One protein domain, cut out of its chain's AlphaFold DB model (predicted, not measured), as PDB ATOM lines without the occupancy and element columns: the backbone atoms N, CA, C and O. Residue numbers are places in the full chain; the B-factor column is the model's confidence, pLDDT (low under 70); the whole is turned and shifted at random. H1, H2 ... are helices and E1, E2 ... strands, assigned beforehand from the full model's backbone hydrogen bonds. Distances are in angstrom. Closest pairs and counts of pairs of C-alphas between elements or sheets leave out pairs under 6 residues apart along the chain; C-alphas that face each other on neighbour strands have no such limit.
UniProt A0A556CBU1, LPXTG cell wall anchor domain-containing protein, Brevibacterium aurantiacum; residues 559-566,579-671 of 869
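This is residues 559 to 566 and 579 to 671 of the 869 residues of the protein "LPXTG cell wall anchor domain-containing protein" of Brevibacterium aurantiacum (UniProt A0A556CBU1). The chain is wound as a solenoid of flat, stacked turns, each turn with one short strand on either side, giving a thin sandwich of two parallel sheets face to face. The short helix H1 lies at one end of the stack, beside the last strand, E10, and at the other end residues 565 to 566 pair with E1. The printed part has 101 residues with ten named strands, E1 to E10, followed by one named helix, H1; one sheet runs E1, E3, E5, E7, E9 and the other E2, E4, E6, E8, E10, both parallel throughout. The class is mostly strand, though under half of the residues are in named elements. The whole is compact by its radius of gyration of the C-alphas, 12.9 A, yet flat, with spans of 40 by 28 by 9 A.

Residues 565 to 566 make a short parallel pairing with residues 581 to 582 of E1, residues 581 to 584. A tight link leads to E2, residues 588 to 590, in the other sheet; the closest C-alphas of E1 and E2 are those of Ala 583 and Ala 589, 5.3 A apart. E3, residues 597 to 600, is the parallel neighbour of E1, with N 583 and O 598 within hydrogen-bond range at 3.0 A. E4, residues 604 to 606, is the parallel neighbour of E2, with N 589 and O 604 at 2.9 A. E5, residues 613 to 616, is parallel to E3, with N 614 and O 597 at 2.9 A, and E6, residues 620 to 622, is parallel to E4, with N 605 and O 620 at 2.9 A. E7, residues 630 to 632, is parallel to E5, with N 615 and O 630 at 2.9 A, and E8, residues 636 to 639, is parallel to E6, with N 621 and O 636 at 2.9 A. E9, residues 646 to 648, is parallel to E7, with N 631 and O 646 at 3.1 A, and E10, residues 652 to 655, is parallel to E8, with N 637 and O 652 at 2.9 A. The two sheets form a sandwich, two sheets face to face, 7.9 A centre to centre, with their best planes 1 degree apart. The edge strands are E1 and E9 in the one sheet, E2 and E10 in the other. H1, residues 664 to 671, only grazes the sheet that holds E10; its closest C-alphas to that strand are Ala 664 and Ala 655, 6.1 A apart. H1 and E9 are near each other, with 5 pairs of C-alphas within 10 A. In H1 every O i to N i+4 pair is within hydrogen-bond range.

E1 begins at C-alpha 581, at (-97.618, -57.702, 131.410), and measures 10.1 A from first to last C-alpha, as do E3 and E5. E8 and E10 each measure 10.6 A; E10 ends at C-alpha 655, at (-115.357, -68.769, 123.758). E2, E4 and E6 measure 7.0 A each, E7 6.6 A and E9 6.5 A. H1 measures 10.9 A and ends at C-alpha 671, at (-114.962, -76.863, 114.137).

The two C-alphas farthest apart are those of Asp 561 and Ala 669, 41.1 A. Residues 567 to 578 are not printed, and C-alphas 566 and 579 are 11.4 A apart across this cut. No link between named elements is long. The mean pLDDT of the printed part is 79.0; residue 626, residues 641 to 643 and residues 656 to 671 are under 70, and H1 has a mean of 49.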
ATOM      1  N   ALA A 559     -91.921 -61.175 137.753       91.94
ATOM      2  CA  ALA A 559     -92.035 -59.718 137.894       91.94
ATOM      3  C   ALA A 559     -93.404 -59.406 138.552       91.94
ATOM      4  O   ALA A 559     -94.310 -60.228 138.362       91.94
ATOM      5  N   ASP A 560     -93.514 -58.347 139.366       87.19
ATOM      6  CA  ASP A 560     -94.728 -57.969 140.134       87.19
ATOM      7  C   ASP A 560     -94.752 -56.433 140.359       87.19
ATOM      8  O   ASP A 560     -93.947 -55.918 141.127       87.19
ATOM      9  N   ASP A 561     -95.631 -55.670 139.689       78.31
ATOM     10  CA  ASP A 561     -95.540 -54.190 139.631       78.31
ATOM     11  C   ASP A 561     -96.911 -53.448 139.716       78.31
ATOM     12  O   ASP A 561     -98.010 -53.963 139.958       78.31
ATOM     13  N   ASN A 562     -96.854 -52.124 139.585       73.62
ATOM     14  CA  ASN A 562     -97.958 -51.211 139.305       73.62
ATOM     15  C   ASN A 562     -97.753 -50.421 137.978       73.62
ATOM     16  O   ASN A 562     -98.457 -49.416 137.750       73.62
ATOM     17  N   GLY A 563     -96.769 -50.805 137.155       82.50
ATOM     18  CA  GLY A 563     -96.215 -50.104 135.999       82.50
ATOM     19  C   GLY A 563     -96.163 -50.889 134.673       82.50
ATOM     20  O   GLY A 563     -96.883 -50.493 133.740       82.50
ATOM     21  N   THR A 564     -95.219 -51.825 134.488       87.81
ATOM     22  CA  THR A 564     -95.056 -52.688 133.287       87.81
ATOM     23  C   THR A 564     -94.068 -53.841 133.520       87.81
ATOM     24  O   THR A 564     -92.861 -53.590 133.577       87.81
ATOM     25  N   ASP A 565     -94.530 -55.086 133.399       90.44
ATOM     26  CA  ASP A 565     -93.707 -56.268 133.685       90.44
ATOM     27  C   ASP A 565     -93.201 -57.041 132.474       90.44
ATOM     28  O   ASP A 565     -93.828 -57.165 131.413       90.44
ATOM     29  N   THR A 566     -92.022 -57.643 132.633       94.31
ATOM     30  CA  THR A 566     -91.480 -58.613 131.679       94.31
ATOM     31  C   THR A 566     -90.736 -59.752 132.372       94.31
ATOM     32  O   THR A 566     -89.574 -59.618 132.752       94.31
ATOM     33  N   GLY A 579    -100.673 -52.390 135.103       82.12
ATOM     34  CA  GLY A 579    -100.163 -51.649 133.951       82.12
ATOM     35  C   GLY A 579    -100.131 -52.398 132.602       82.12
ATOM     36  O   GLY A 579    -100.881 -51.994 131.697       82.12
ATOM     37  N   THR A 580     -99.172 -53.308 132.368       87.25
ATOM     38  CA  THR A 580     -99.013 -54.126 131.136       87.25
ATOM     39  C   THR A 580     -98.006 -55.273 131.317       87.25
ATOM     40  O   THR A 580     -96.801 -55.013 131.349       87.25
ATOM     41  N   ASP A 581     -98.460 -56.521 131.179       90.00
ATOM     42  CA  ASP A 581     -97.618 -57.702 131.410       90.00
ATOM     43  C   ASP A 581     -97.114 -58.416 130.162       90.00
ATOM     44  O   ASP A 581     -97.770 -58.534 129.118       90.00
ATOM     45  N   THR A 582     -95.915 -58.987 130.274       94.12
ATOM     46  CA  THR A 582     -95.377 -59.926 129.286       94.12
ATOM     47  C   THR A 582     -94.607 -61.074 129.937       94.12
ATOM     48  O   THR A 582     -93.438 -60.936 130.291       94.12
ATOM     49  N   ALA A 583     -95.217 -62.259 129.967       95.38
ATOM     50  CA  ALA A 583     -94.563 -63.500 130.376       95.38
ATOM     51  C   ALA A 583     -94.204 -64.371 129.161       95.38
ATOM     52  O   ALA A 583     -95.041 -64.650 128.296       95.38
ATOM     53  N   THR A 584     -92.952 -64.825 129.082       95.44
ATOM     54  CA  THR A 584     -92.466 -65.734 128.029       95.44
ATOM     55  C   THR A 584     -91.699 -66.915 128.625       95.44
ATOM     56  O   THR A 584     -90.725 -66.704 129.338       95.44
ATOM     57  N   ALA A 585     -92.093 -68.144 128.290       94.44
ATOM     58  CA  ALA A 585     -91.395 -69.376 128.677       94.44
ATOM     59  C   ALA A 585     -91.307 -70.378 127.508       94.44
ATOM     60  O   ALA A 585     -91.981 -70.186 126.496       94.44
ATOM     61  N   ASP A 586     -90.545 -71.468 127.645       91.06
ATOM     62  CA  ASP A 586     -90.767 -72.686 126.849       91.06
ATOM     63  C   ASP A 586     -91.882 -73.530 127.528       91.06
ATOM     64  O   ASP A 586     -92.896 -73.829 126.892       91.06
ATOM     65  N   ASP A 587     -91.789 -73.860 128.826       92.88
ATOM     66  CA  ASP A 587     -92.773 -74.747 129.491       92.88
ATOM     67  C   ASP A 587     -94.072 -74.007 129.938       92.88
ATOM     68  O   ASP A 587     -95.174 -74.395 129.530       92.88
ATOM     69  N   SER A 588     -94.004 -72.947 130.763       92.75
ATOM     70  CA  SER A 588     -95.213 -72.280 131.309       92.75
ATOM     71  C   SER A 588     -95.104 -70.756 131.476       92.75
ATOM     72  O   SER A 588     -94.248 -70.276 132.211       92.75
ATOM     73  N   ALA A 589     -96.043 -69.997 130.900       94.69
ATOM     74  CA  ALA A 589     -96.137 -68.536 131.038       94.69
ATOM     75  C   ALA A 589     -97.485 -68.085 131.636       94.69
ATOM     76  O   ALA A 589     -98.538 -68.593 131.236       94.69
ATOM     77  N   THR A 590     -97.456 -67.123 132.562       94.69
ATOM     78  CA  THR A 590     -98.647 -66.492 133.173       94.69
ATOM     79  C   THR A 590     -98.477 -64.972 133.250       94.69
ATOM     80  O   THR A 590     -97.410 -64.523 133.647       94.69
ATOM     81  N   ALA A 591     -99.501 -64.217 132.869       90.75
ATOM     82  CA  ALA A 591     -99.658 -62.772 133.081       90.75
ATOM     83  C   ALA A 591    -101.018 -62.538 133.787       90.75
ATOM     84  O   ALA A 591    -101.915 -63.362 133.554       90.75
ATOM     85  N   ASP A 592    -101.139 -61.535 134.666       85.56
ATOM     86  CA  ASP A 592    -102.344 -61.248 135.486       85.56
ATOM     87  C   ASP A 592    -102.393 -59.735 135.825       85.56
ATOM     88  O   ASP A 592    -101.614 -59.263 136.645       85.56
ATOM     89  N   ASP A 593    -103.279 -58.948 135.196       77.12
ATOM     90  CA  ASP A 593    -103.228 -57.467 135.251       77.12
ATOM     91  C   ASP A 593    -104.621 -56.789 135.425       77.12
ATOM     92  O   ASP A 593    -105.704 -57.369 135.578       77.12
ATOM     93  N   ASN A 594    -104.617 -55.458 135.451       71.75
ATOM     94  CA  ASN A 594    -105.756 -54.574 135.223       71.75
ATOM     95  C   ASN A 594    -105.618 -53.716 133.931       71.75
ATOM     96  O   ASN A 594    -106.413 -52.774 133.742       71.75
ATOM     97  N   GLY A 595    -104.609 -53.984 133.092       80.25
ATOM     98  CA  GLY A 595    -104.137 -53.204 131.949       80.25
ATOM     99  C   GLY A 595    -104.121 -53.910 130.577       80.25
ATOM    100  O   GLY A 595    -104.910 -53.503 129.705       80.25
ATOM    101  N   THR A 596    -103.144 -54.782 130.284       86.12
ATOM    102  CA  THR A 596    -102.997 -55.553 129.019       86.12
ATOM    103  C   THR A 596    -101.967 -56.689 129.130       86.12
ATOM    104  O   THR A 596    -100.766 -56.419 129.123       86.12
ATOM    105  N   ASP A 597    -102.417 -57.936 128.976       88.31
ATOM    106  CA  ASP A 597    -101.568 -59.120 129.162       88.31
ATOM    107  C   ASP A 597    -101.072 -59.792 127.888       88.31
ATOM    108  O   ASP A 597    -101.765 -59.923 126.868       88.31
ATOM    109  N   THR A 598     -99.847 -60.315 127.950       93.19
ATOM    110  CA  THR A 598     -99.300 -61.214 126.929       93.19
ATOM    111  C   THR A 598     -98.511 -62.373 127.536       93.19
ATOM    112  O   THR A 598     -97.337 -62.236 127.869       93.19
ATOM    113  N   ALA A 599     -99.112 -63.563 127.551       94.31
ATOM    114  CA  ALA A 599     -98.435 -64.809 127.908       94.31
ATOM    115  C   ALA A 599     -98.093 -65.640 126.662       94.31
ATOM    116  O   ALA A 599     -98.950 -65.913 125.813       94.31
ATOM    117  N   THR A 600     -96.835 -66.067 126.538       94.62
ATOM    118  CA  THR A 600     -96.358 -66.937 125.447       94.62
ATOM    119  C   THR A 600     -95.561 -68.122 125.990       94.62
ATOM    120  O   THR A 600     -94.574 -67.918 126.686       94.62
ATOM    121  N   ALA A 601     -95.949 -69.346 125.627       93.75
ATOM    122  CA  ALA A 601     -95.219 -70.577 125.950       93.75
ATOM    123  C   ALA A 601     -95.147 -71.534 124.742       93.75
ATOM    124  O   ALA A 601     -95.847 -71.314 123.753       93.75
ATOM    125  N   ASP A 602     -94.371 -72.618 124.820       89.81
ATOM    126  CA  ASP A 602     -94.591 -73.808 123.983       89.81
ATOM    127  C   ASP A 602     -95.673 -74.702 124.653       89.81
ATOM    128  O   ASP A 602     -96.690 -75.007 124.026       89.81
ATOM    129  N   ASP A 603     -95.549 -75.066 125.939       91.56
ATOM    130  CA  ASP A 603     -96.502 -75.994 126.595       91.56
ATOM    131  C   ASP A 603     -97.801 -75.295 127.096       91.56
ATOM    132  O   ASP A 603     -98.905 -75.683 126.689       91.56
ATOM    133  N   SER A 604     -97.732 -74.268 127.962       91.44
ATOM    134  CA  SER A 604     -98.937 -73.640 128.558       91.44
ATOM    135  C   SER A 604     -98.849 -72.123 128.780       91.44
ATOM    136  O   SER A 604     -97.973 -71.655 129.497       91.44
ATOM    137  N   ALA A 605     -99.825 -71.359 128.273       93.50
ATOM    138  CA  ALA A 605     -99.931 -69.904 128.464       93.50
ATOM    139  C   ALA A 605    -101.275 -69.481 129.094       93.50
ATOM    140  O   ALA A 605    -102.333 -69.968 128.678       93.50
ATOM    141  N   THR A 606    -101.235 -68.551 130.053       93.25
ATOM    142  CA  THR A 606    -102.417 -67.964 130.722       93.25
ATOM    143  C   THR A 606    -102.292 -66.440 130.808       93.25
ATOM    144  O   THR A 606    -101.229 -65.961 131.177       93.25
ATOM    145  N   ALA A 607    -103.355 -65.712 130.476       89.44
ATOM    146  CA  ALA A 607    -103.556 -64.278 130.728       89.44
ATOM    147  C   ALA A 607    -104.911 -64.099 131.459       89.44
ATOM    148  O   ALA A 607    -105.794 -64.935 131.218       89.44
ATOM    149  N   ASP A 608    -105.052 -63.115 132.354       84.00
ATOM    150  CA  ASP A 608    -106.257 -62.861 133.187       84.00
ATOM    151  C   ASP A 608    -106.304 -61.357 133.563       84.00
ATOM    152  O   ASP A 608    -105.523 -60.905 134.391       84.00
ATOM    153  N   ASP A 609    -107.188 -60.558 132.947       75.38
ATOM    154  CA  ASP A 609    -107.144 -59.080 133.038       75.38
ATOM    155  C   ASP A 609    -108.544 -58.420 133.229       75.38
ATOM    156  O   ASP A 609    -109.626 -59.017 133.283       75.38
ATOM    157  N   ASN A 610    -108.557 -57.096 133.366       70.25
ATOM    158  CA  ASN A 610    -109.704 -56.210 133.168       70.25
ATOM    159  C   ASN A 610    -109.594 -55.311 131.903       70.25
ATOM    160  O   ASN A 610    -110.451 -54.421 131.720       70.25
ATOM    161  N   GLY A 611    -108.557 -55.493 131.076       77.50
ATOM    162  CA  GLY A 611    -108.171 -54.710 129.901       77.50
ATOM    163  C   GLY A 611    -108.189 -55.421 128.530       77.50
ATOM    164  O   GLY A 611    -109.023 -55.051 127.685       77.50
ATOM    165  N   THR A 612    -107.188 -56.252 128.201       84.00
ATOM    166  CA  THR A 612    -107.025 -56.984 126.917       84.00
ATOM    167  C   THR A 612    -105.988 -58.116 127.002       84.00
ATOM    168  O   THR A 612    -104.786 -57.851 126.952       84.00
ATOM    169  N   ASP A 613    -106.446 -59.364 126.899       86.62
ATOM    170  CA  ASP A 613    -105.592 -60.557 127.006       86.62
ATOM    171  C   ASP A 613    -105.078 -61.129 125.684       86.62
ATOM    172  O   ASP A 613    -105.797 -61.257 124.683       86.62
ATOM    173  N   THR A 614    -103.834 -61.614 125.693       91.19
ATOM    174  CA  THR A 614    -103.292 -62.487 124.641       91.19
ATOM    175  C   THR A 614    -102.475 -63.652 125.204       91.19
ATOM    176  O   THR A 614    -101.302 -63.502 125.532       91.19
ATOM    177  N   ALA A 615    -103.049 -64.856 125.178       92.12
ATOM    178  CA  ALA A 615    -102.345 -66.099 125.495       92.12
ATOM    179  C   ALA A 615    -102.021 -66.904 124.224       92.12
ATOM    180  O   ALA A 615    -102.901 -67.184 123.401       92.12
ATOM    181  N   THR A 616    -100.759 -67.302 124.056       92.62
ATOM    182  CA  THR A 616    -100.294 -68.132 122.928       92.62
ATOM    183  C   THR A 616     -99.469 -69.322 123.418       92.62
ATOM    184  O   THR A 616     -98.469 -69.123 124.097       92.62
ATOM    185  N   ALA A 617     -99.848 -70.541 123.030       91.88
ATOM    186  CA  ALA A 617     -99.088 -71.769 123.292       91.88
ATOM    187  C   ALA A 617     -99.074 -72.701 122.064       91.88
ATOM    188  O   ALA A 617     -99.823 -72.463 121.118       91.88
ATOM    189  N   ASP A 618     -98.292 -73.784 122.072       87.25
ATOM    190  CA  ASP A 618     -98.530 -74.939 121.191       87.25
ATOM    191  C   ASP A 618     -99.586 -75.871 121.846       87.25
ATOM    192  O   ASP A 618    -100.604 -76.179 121.219       87.25
ATOM    193  N   ASP A 619     -99.433 -76.267 123.120       89.25
ATOM    194  CA  ASP A 619    -100.340 -77.240 123.772       89.25
ATOM    195  C   ASP A 619    -101.631 -76.591 124.350       89.25
ATOM    196  O   ASP A 619    -102.744 -76.994 123.980       89.25
ATOM    197  N   SER A 620    -101.542 -75.587 125.242       87.69
ATOM    198  CA  SER A 620    -102.728 -74.996 125.909       87.69
ATOM    199  C   SER A 620    -102.655 -73.481 126.161       87.69
ATOM    200  O   SER A 620    -101.764 -73.016 126.862       87.69
ATOM    201  N   ALA A 621    -103.659 -72.722 125.706       90.25
ATOM    202  CA  ALA A 621    -103.782 -71.276 125.945       90.25
ATOM    203  C   ALA A 621    -105.113 -70.893 126.623       90.25
ATOM    204  O   ALA A 621    -106.180 -71.364 126.209       90.25
ATOM    205  N   THR A 622    -105.057 -70.008 127.621       90.62
ATOM    206  CA  THR A 622    -106.228 -69.450 128.330       90.62
ATOM    207  C   THR A 622    -106.120 -67.929 128.434       90.62
ATOM    208  O   THR A 622    -105.061 -67.436 128.791       90.62
ATOM    209  N   ALA A 623    -107.202 -67.222 128.126       86.81
ATOM    210  CA  ALA A 623    -107.429 -65.801 128.400       86.81
ATOM    211  C   ALA A 623    -108.784 -65.669 129.137       86.81
ATOM    212  O   ALA A 623    -109.665 -66.500 128.865       86.81
ATOM    213  N   ASP A 624    -108.937 -64.723 130.065       82.00
ATOM    214  CA  ASP A 624    -110.149 -64.522 130.894       82.00
ATOM    215  C   ASP A 624    -110.224 -63.046 131.342       82.00
ATOM    216  O   ASP A 624    -109.699 -62.689 132.390       82.00
ATOM    217  N   ASP A 625    -110.860 -62.171 130.551       73.88
ATOM    218  CA  ASP A 625    -110.909 -60.722 130.826       73.88
ATOM    219  C   ASP A 625    -112.354 -60.134 130.811       73.88
ATOM    220  O   ASP A 625    -113.380 -60.786 130.597       73.88
ATOM    221  N   ASN A 626    -112.500 -58.858 131.173       68.81
ATOM    222  CA  ASN A 626    -113.704 -58.039 131.002       68.81
ATOM    223  C   ASN A 626    -113.697 -57.143 129.733       68.81
ATOM    224  O   ASN A 626    -114.622 -56.321 129.568       68.81
ATOM    225  N   GLY A 627    -112.664 -57.243 128.891       74.44
ATOM    226  CA  GLY A 627    -112.304 -56.343 127.799       74.44
ATOM    227  C   GLY A 627    -112.263 -56.957 126.390       74.44
ATOM    228  O   GLY A 627    -113.104 -56.577 125.553       74.44
ATOM    229  N   THR A 628    -111.224 -57.734 126.045       79.94
ATOM    230  CA  THR A 628    -111.027 -58.425 124.748       79.94
ATOM    231  C   THR A 628    -109.950 -59.521 124.811       79.94
ATOM    232  O   THR A 628    -108.759 -59.235 124.711       79.94
ATOM    233  N   ASP A 629    -110.388 -60.775 124.755       82.56
ATOM    234  CA  ASP A 629    -109.531 -61.950 124.937       82.56
ATOM    235  C   ASP A 629    -109.065 -62.580 123.615       82.56
ATOM    236  O   ASP A 629    -109.849 -62.807 122.680       82.56
ATOM    237  N   THR A 630    -107.789 -62.972 123.533       87.31
ATOM    238  CA  THR A 630    -107.256 -63.786 122.426       87.31
ATOM    239  C   THR A 630    -106.420 -64.966 122.921       87.31
ATOM    240  O   THR A 630    -105.235 -64.826 123.200       87.31
ATOM    241  N   ALA A 631    -107.002 -66.167 122.902       87.44
ATOM    242  CA  ALA A 631    -106.287 -67.416 123.170       87.44
ATOM    243  C   ALA A 631    -105.991 -68.186 121.872       87.44
ATOM    244  O   ALA A 631    -106.898 -68.483 121.084       87.44
ATOM    245  N   THR A 632    -104.727 -68.544 121.643       86.31
ATOM    246  CA  THR A 632    -104.287 -69.335 120.480       86.31
ATOM    247  C   THR A 632    -103.433 -70.522 120.918       86.31
ATOM    248  O   THR A 632    -102.394 -70.319 121.531       86.31
ATOM    249  N   ALA A 633    -103.836 -71.743 120.559       86.31
ATOM    250  CA  ALA A 633    -103.027 -72.954 120.733       86.31
ATOM    251  C   ALA A 633    -103.242 -73.948 119.583       86.31
ATOM    252  O   ALA A 633    -104.231 -73.821 118.864       86.31
ATOM    253  N   ASP A 634    -102.381 -74.949 119.395       80.31
ATOM    254  CA  ASP A 634    -102.664 -76.054 118.467       80.31
ATOM    255  C   ASP A 634    -103.689 -77.028 119.105       80.31
ATOM    256  O   ASP A 634    -104.725 -77.323 118.493       80.31
ATOM    257  N   ASP A 635    -103.472 -77.471 120.353       82.88
ATOM    258  CA  ASP A 635    -104.319 -78.485 121.014       82.88
ATOM    259  C   ASP A 635    -105.582 -77.884 121.690       82.88
ATOM    260  O   ASP A 635    -106.708 -78.293 121.366       82.88
ATOM    261  N   SER A 636    -105.452 -76.909 122.608       78.88
ATOM    262  CA  SER A 636    -106.596 -76.358 123.372       78.88
ATOM    263  C   SER A 636    -106.532 -74.847 123.652       78.88
ATOM    264  O   SER A 636    -105.632 -74.387 124.342       78.88
ATOM    265  N   ALA A 637    -107.554 -74.086 123.237       83.00
ATOM    266  CA  ALA A 637    -107.679 -72.645 123.509       83.00
ATOM    267  C   ALA A 637    -109.004 -72.278 124.208       83.00
ATOM    268  O   ALA A 637    -110.078 -72.730 123.788       83.00
ATOM    269  N   THR A 638    -108.942 -71.417 125.229       85.00
ATOM    270  CA  THR A 638    -110.109 -70.883 125.965       85.00
ATOM    271  C   THR A 638    -110.017 -69.362 126.105       85.00
ATOM    272  O   THR A 638    -108.959 -68.868 126.461       85.00
ATOM    273  N   ALA A 639    -111.113 -68.658 125.827       82.56
ATOM    274  CA  ALA A 639    -111.338 -67.230 126.093       82.56
ATOM    275  C   ALA A 639    -112.711 -67.082 126.798       82.56
ATOM    276  O   ALA A 639    -113.613 -67.862 126.448       82.56
ATOM    277  N   ASP A 640    -112.893 -66.181 127.773       77.12
ATOM    278  CA  ASP A 640    -114.150 -66.055 128.554       77.12
ATOM    279  C   ASP A 640    -114.495 -64.602 128.954       77.12
ATOM    280  O   ASP A 640    -114.525 -64.241 130.126       77.12
ATOM    281  N   ASP A 641    -114.869 -63.776 127.974       68.88
ATOM    282  CA  ASP A 641    -115.083 -62.338 128.168       68.88
ATOM    283  C   ASP A 641    -116.563 -61.886 128.296       68.88
ATOM    284  O   ASP A 641    -117.537 -62.398 127.708       68.88
ATOM    285  N   ASN A 642    -116.750 -60.771 129.001       65.31
ATOM    286  CA  ASN A 642    -117.935 -59.915 128.922       65.31
ATOM    287  C   ASN A 642    -118.014 -59.043 127.635       65.31
ATOM    288  O   ASN A 642    -119.079 -58.465 127.357       65.31
ATOM    289  N   GLY A 643    -116.925 -58.941 126.868       68.19
ATOM    290  CA  GLY A 643    -116.654 -58.073 125.719       68.19
ATOM    291  C   GLY A 643    -116.600 -58.762 124.343       68.19
ATOM    292  O   GLY A 643    -117.584 -58.675 123.593       68.19
ATOM    293  N   THR A 644    -115.445 -59.286 123.913       72.12
ATOM    294  CA  THR A 644    -115.187 -59.922 122.601       72.12
ATOM    295  C   THR A 644    -114.098 -61.005 122.654       72.12
ATOM    296  O   THR A 644    -112.919 -60.713 122.482       72.12
ATOM    297  N   ASP A 645    -114.523 -62.269 122.688       75.25
ATOM    298  CA  ASP A 645    -113.624 -63.434 122.674       75.25
ATOM    299  C   ASP A 645    -113.083 -63.833 121.296       75.25
ATOM    300  O   ASP A 645    -113.828 -63.932 120.307       75.25
ATOM    301  N   THR A 646    -111.816 -64.253 121.251       81.19
ATOM    302  CA  THR A 646    -111.236 -65.028 120.142       81.19
ATOM    303  C   THR A 646    -110.374 -66.200 120.627       81.19
ATOM    304  O   THR A 646    -109.157 -66.092 120.721       81.19
ATOM    305  N   ALA A 647    -110.984 -67.376 120.808       81.06
ATOM    306  CA  ALA A 647    -110.251 -68.637 120.954       81.06
ATOM    307  C   ALA A 647    -110.015 -69.335 119.599       81.06
ATOM    308  O   ALA A 647    -110.959 -69.570 118.832       81.06
ATOM    309  N   THR A 648    -108.766 -69.715 119.315       78.88
ATOM    310  CA  THR A 648    -108.358 -70.456 118.108       78.88
ATOM    311  C   THR A 648    -107.536 -71.688 118.482       78.88
ATOM    312  O   THR A 648    -106.458 -71.542 119.040       78.88
ATOM    313  N   ALA A 649    -108.021 -72.880 118.117       78.75
ATOM    314  CA  ALA A 649    -107.248 -74.121 118.178       78.75
ATOM    315  C   ALA A 649    -107.656 -75.134 117.100       78.75
ATOM    316  O   ALA A 649    -108.778 -75.068 116.580       78.75
ATOM    317  N   ASP A 650    -106.744 -76.054 116.771       73.25
ATOM    318  CA  ASP A 650    -106.951 -77.118 115.780       73.25
ATOM    319  C   ASP A 650    -107.824 -78.254 116.365       73.25
ATOM    320  O   ASP A 650    -108.711 -78.756 115.664       73.25
ATOM    321  N   ASP A 651    -107.645 -78.612 117.648       77.00
ATOM    322  CA  ASP A 651    -108.388 -79.704 118.314       77.00
ATOM    323  C   ASP A 651    -109.579 -79.214 119.183       77.00
ATOM    324  O   ASP A 651    -110.689 -79.755 119.059       77.00
ATOM    325  N   SER A 652    -109.417 -78.189 120.040       72.69
ATOM    326  CA  SER A 652    -110.491 -77.700 120.939       72.69
ATOM    327  C   SER A 652    -110.443 -76.194 121.257       72.69
ATOM    328  O   SER A 652    -109.630 -75.760 122.063       72.69
ATOM    329  N   ALA A 653    -111.394 -75.407 120.736       77.94
ATOM    330  CA  ALA A 653    -111.542 -73.974 121.044       77.94
ATOM    331  C   ALA A 653    -112.871 -73.644 121.760       77.94
ATOM    332  O   ALA A 653    -113.940 -74.077 121.305       77.94
ATOM    333  N   THR A 654    -112.819 -72.843 122.833       78.69
ATOM    334  CA  THR A 654    -113.980 -72.378 123.626       78.69
ATOM    335  C   THR A 654    -113.967 -70.855 123.796       78.69
ATOM    336  O   THR A 654    -112.928 -70.299 124.111       78.69
ATOM    337  N   ALA A 655    -115.117 -70.208 123.590       74.56
ATOM    338  CA  ALA A 655    -115.357 -68.769 123.758       74.56
ATOM    339  C   ALA A 655    -116.797 -68.570 124.288       74.56
ATOM    340  O   ALA A 655    -117.709 -69.158 123.678       74.56
ATOM    341  N   ASP A 656    -117.022 -67.818 125.377       65.69
ATOM    342  CA  ASP A 656    -118.349 -67.626 126.029       65.69
ATOM    343  C   ASP A 656    -118.907 -66.182 126.020       65.69
ATOM    344  O   ASP A 656    -119.838 -65.855 126.754       65.69
ATOM    345  N   ASP A 657    -118.434 -65.365 125.083       56.62
ATOM    346  CA  ASP A 657    -118.994 -64.150 124.479       56.62
ATOM    347  C   ASP A 657    -120.405 -63.748 124.986       56.62
ATOM    348  O   ASP A 657    -121.429 -63.872 124.284       56.62
ATOM    349  N   ASN A 658    -120.483 -63.194 126.207       55.62
ATOM    350  CA  ASN A 658    -121.751 -62.761 126.823       55.62
ATOM    351  C   ASN A 658    -122.420 -61.622 126.014       55.62
ATOM    352  O   ASN A 658    -123.630 -61.368 126.136       55.62
ATOM    353  N   GLY A 659    -121.647 -60.955 125.148       49.56
ATOM    354  CA  GLY A 659    -122.072 -59.889 124.245       49.56
ATOM    355  C   GLY A 659    -122.691 -60.342 122.912       49.56
ATOM    356  O   GLY A 659    -123.601 -59.662 122.413       49.56
ATOM    357  N   ASN A 660    -122.255 -61.460 122.308       48.44
ATOM    358  CA  ASN A 660    -122.602 -61.779 120.913       48.44
ATOM    359  C   ASN A 660    -122.718 -63.286 120.576       48.44
ATOM    360  O   ASN A 660    -121.909 -63.891 119.878       48.44
ATOM    361  N   VAL A 661    -123.910 -63.829 120.852       43.50
ATOM    362  CA  VAL A 661    -124.404 -65.190 120.506       43.50
ATOM    363  C   VAL A 661    -124.180 -65.661 119.041       43.50
ATOM    364  O   VAL A 661    -124.504 -66.799 118.699       43.50
ATOM    365  N   ASN A 662    -123.698 -64.809 118.133       48.34
ATOM    366  CA  ASN A 662    -123.418 -65.129 116.733       48.34
ATOM    367  C   ASN A 662    -121.932 -65.461 116.446       48.34
ATOM    368  O   ASN A 662    -121.668 -66.118 115.433       48.34
ATOM    369  N   ALA A 663    -120.980 -65.057 117.301       46.66
ATOM    370  CA  ALA A 663    -119.554 -65.385 117.147       46.66
ATOM    371  C   ALA A 663    -119.264 -66.820 117.616       46.66
ATOM    372  O   ALA A 663    -118.865 -67.654 116.798       46.66
ATOM    373  N   ALA A 664    -119.645 -67.161 118.852       47.53
ATOM    374  CA  ALA A 664    -119.617 -68.532 119.378       47.53
ATOM    375  C   ALA A 664    -120.344 -69.542 118.457       47.53
ATOM    376  O   ALA A 664    -119.890 -70.669 118.239       47.53
ATOM    377  N   ALA A 665    -121.446 -69.127 117.815       47.84
ATOM    378  CA  ALA A 665    -122.168 -69.934 116.824       47.84
ATOM    379  C   ALA A 665    -121.416 -70.131 115.488       47.84
ATOM    380  O   ALA A 665    -121.745 -71.049 114.738       47.84
ATOM    381  N   SER A 666    -120.432 -69.284 115.178       50.78
ATOM    382  CA  SER A 666    -119.603 -69.347 113.964       50.78
ATOM    383  C   SER A 666    -118.302 -70.125 114.192       50.78
ATOM    384  O   SER A 666    -117.918 -70.917 113.327       50.78
ATOM    385  N   ALA A 667    -117.679 -69.988 115.369       50.12
ATOM    386  CA  ALA A 667    -116.545 -70.812 115.801       50.12
ATOM    387  C   ALA A 667    -116.960 -72.291 115.915       50.12
ATOM    388  O   ALA A 667    -116.456 -73.151 115.189       50.12
ATOM    389  N   SER A 668    -118.016 -72.575 116.688       48.53
ATOM    390  CA  SER A 668    -118.565 -73.934 116.827       48.53
ATOM    391  C   SER A 668    -119.146 -74.510 115.524       48.53
ATOM    392  O   SER A 668    -119.210 -75.732 115.365       48.53
ATOM    393  N   ALA A 669    -119.531 -73.676 114.549       50.19
ATOM    394  CA  ALA A 669    -119.896 -74.137 113.205       50.19
ATOM    395  C   ALA A 669    -118.682 -74.465 112.318       50.19
ATOM    396  O   ALA A 669    -118.824 -75.287 111.412       50.19
ATOM    397  N   SER A 670    -117.522 -73.851 112.572       50.03
ATOM    398  CA  SER A 670    -116.280 -74.078 111.822       50.03
ATOM    399  C   SER A 670    -115.577 -75.358 112.277       50.03
ATOM    400  O   SER A 670    -115.281 -76.198 111.431       50.03
ATOM    401  N   ALA A 671    -115.461 -75.593 113.589       46.41
ATOM    402  CA  ALA A 671    -114.962 -76.863 114.137       46.41
ATOM    403  C   ALA A 671    -115.803 -78.078 113.677       46.41
ATOM    404  O   ALA A 671    -115.283 -79.139 113.349       46.41
TER     405      ALA A 671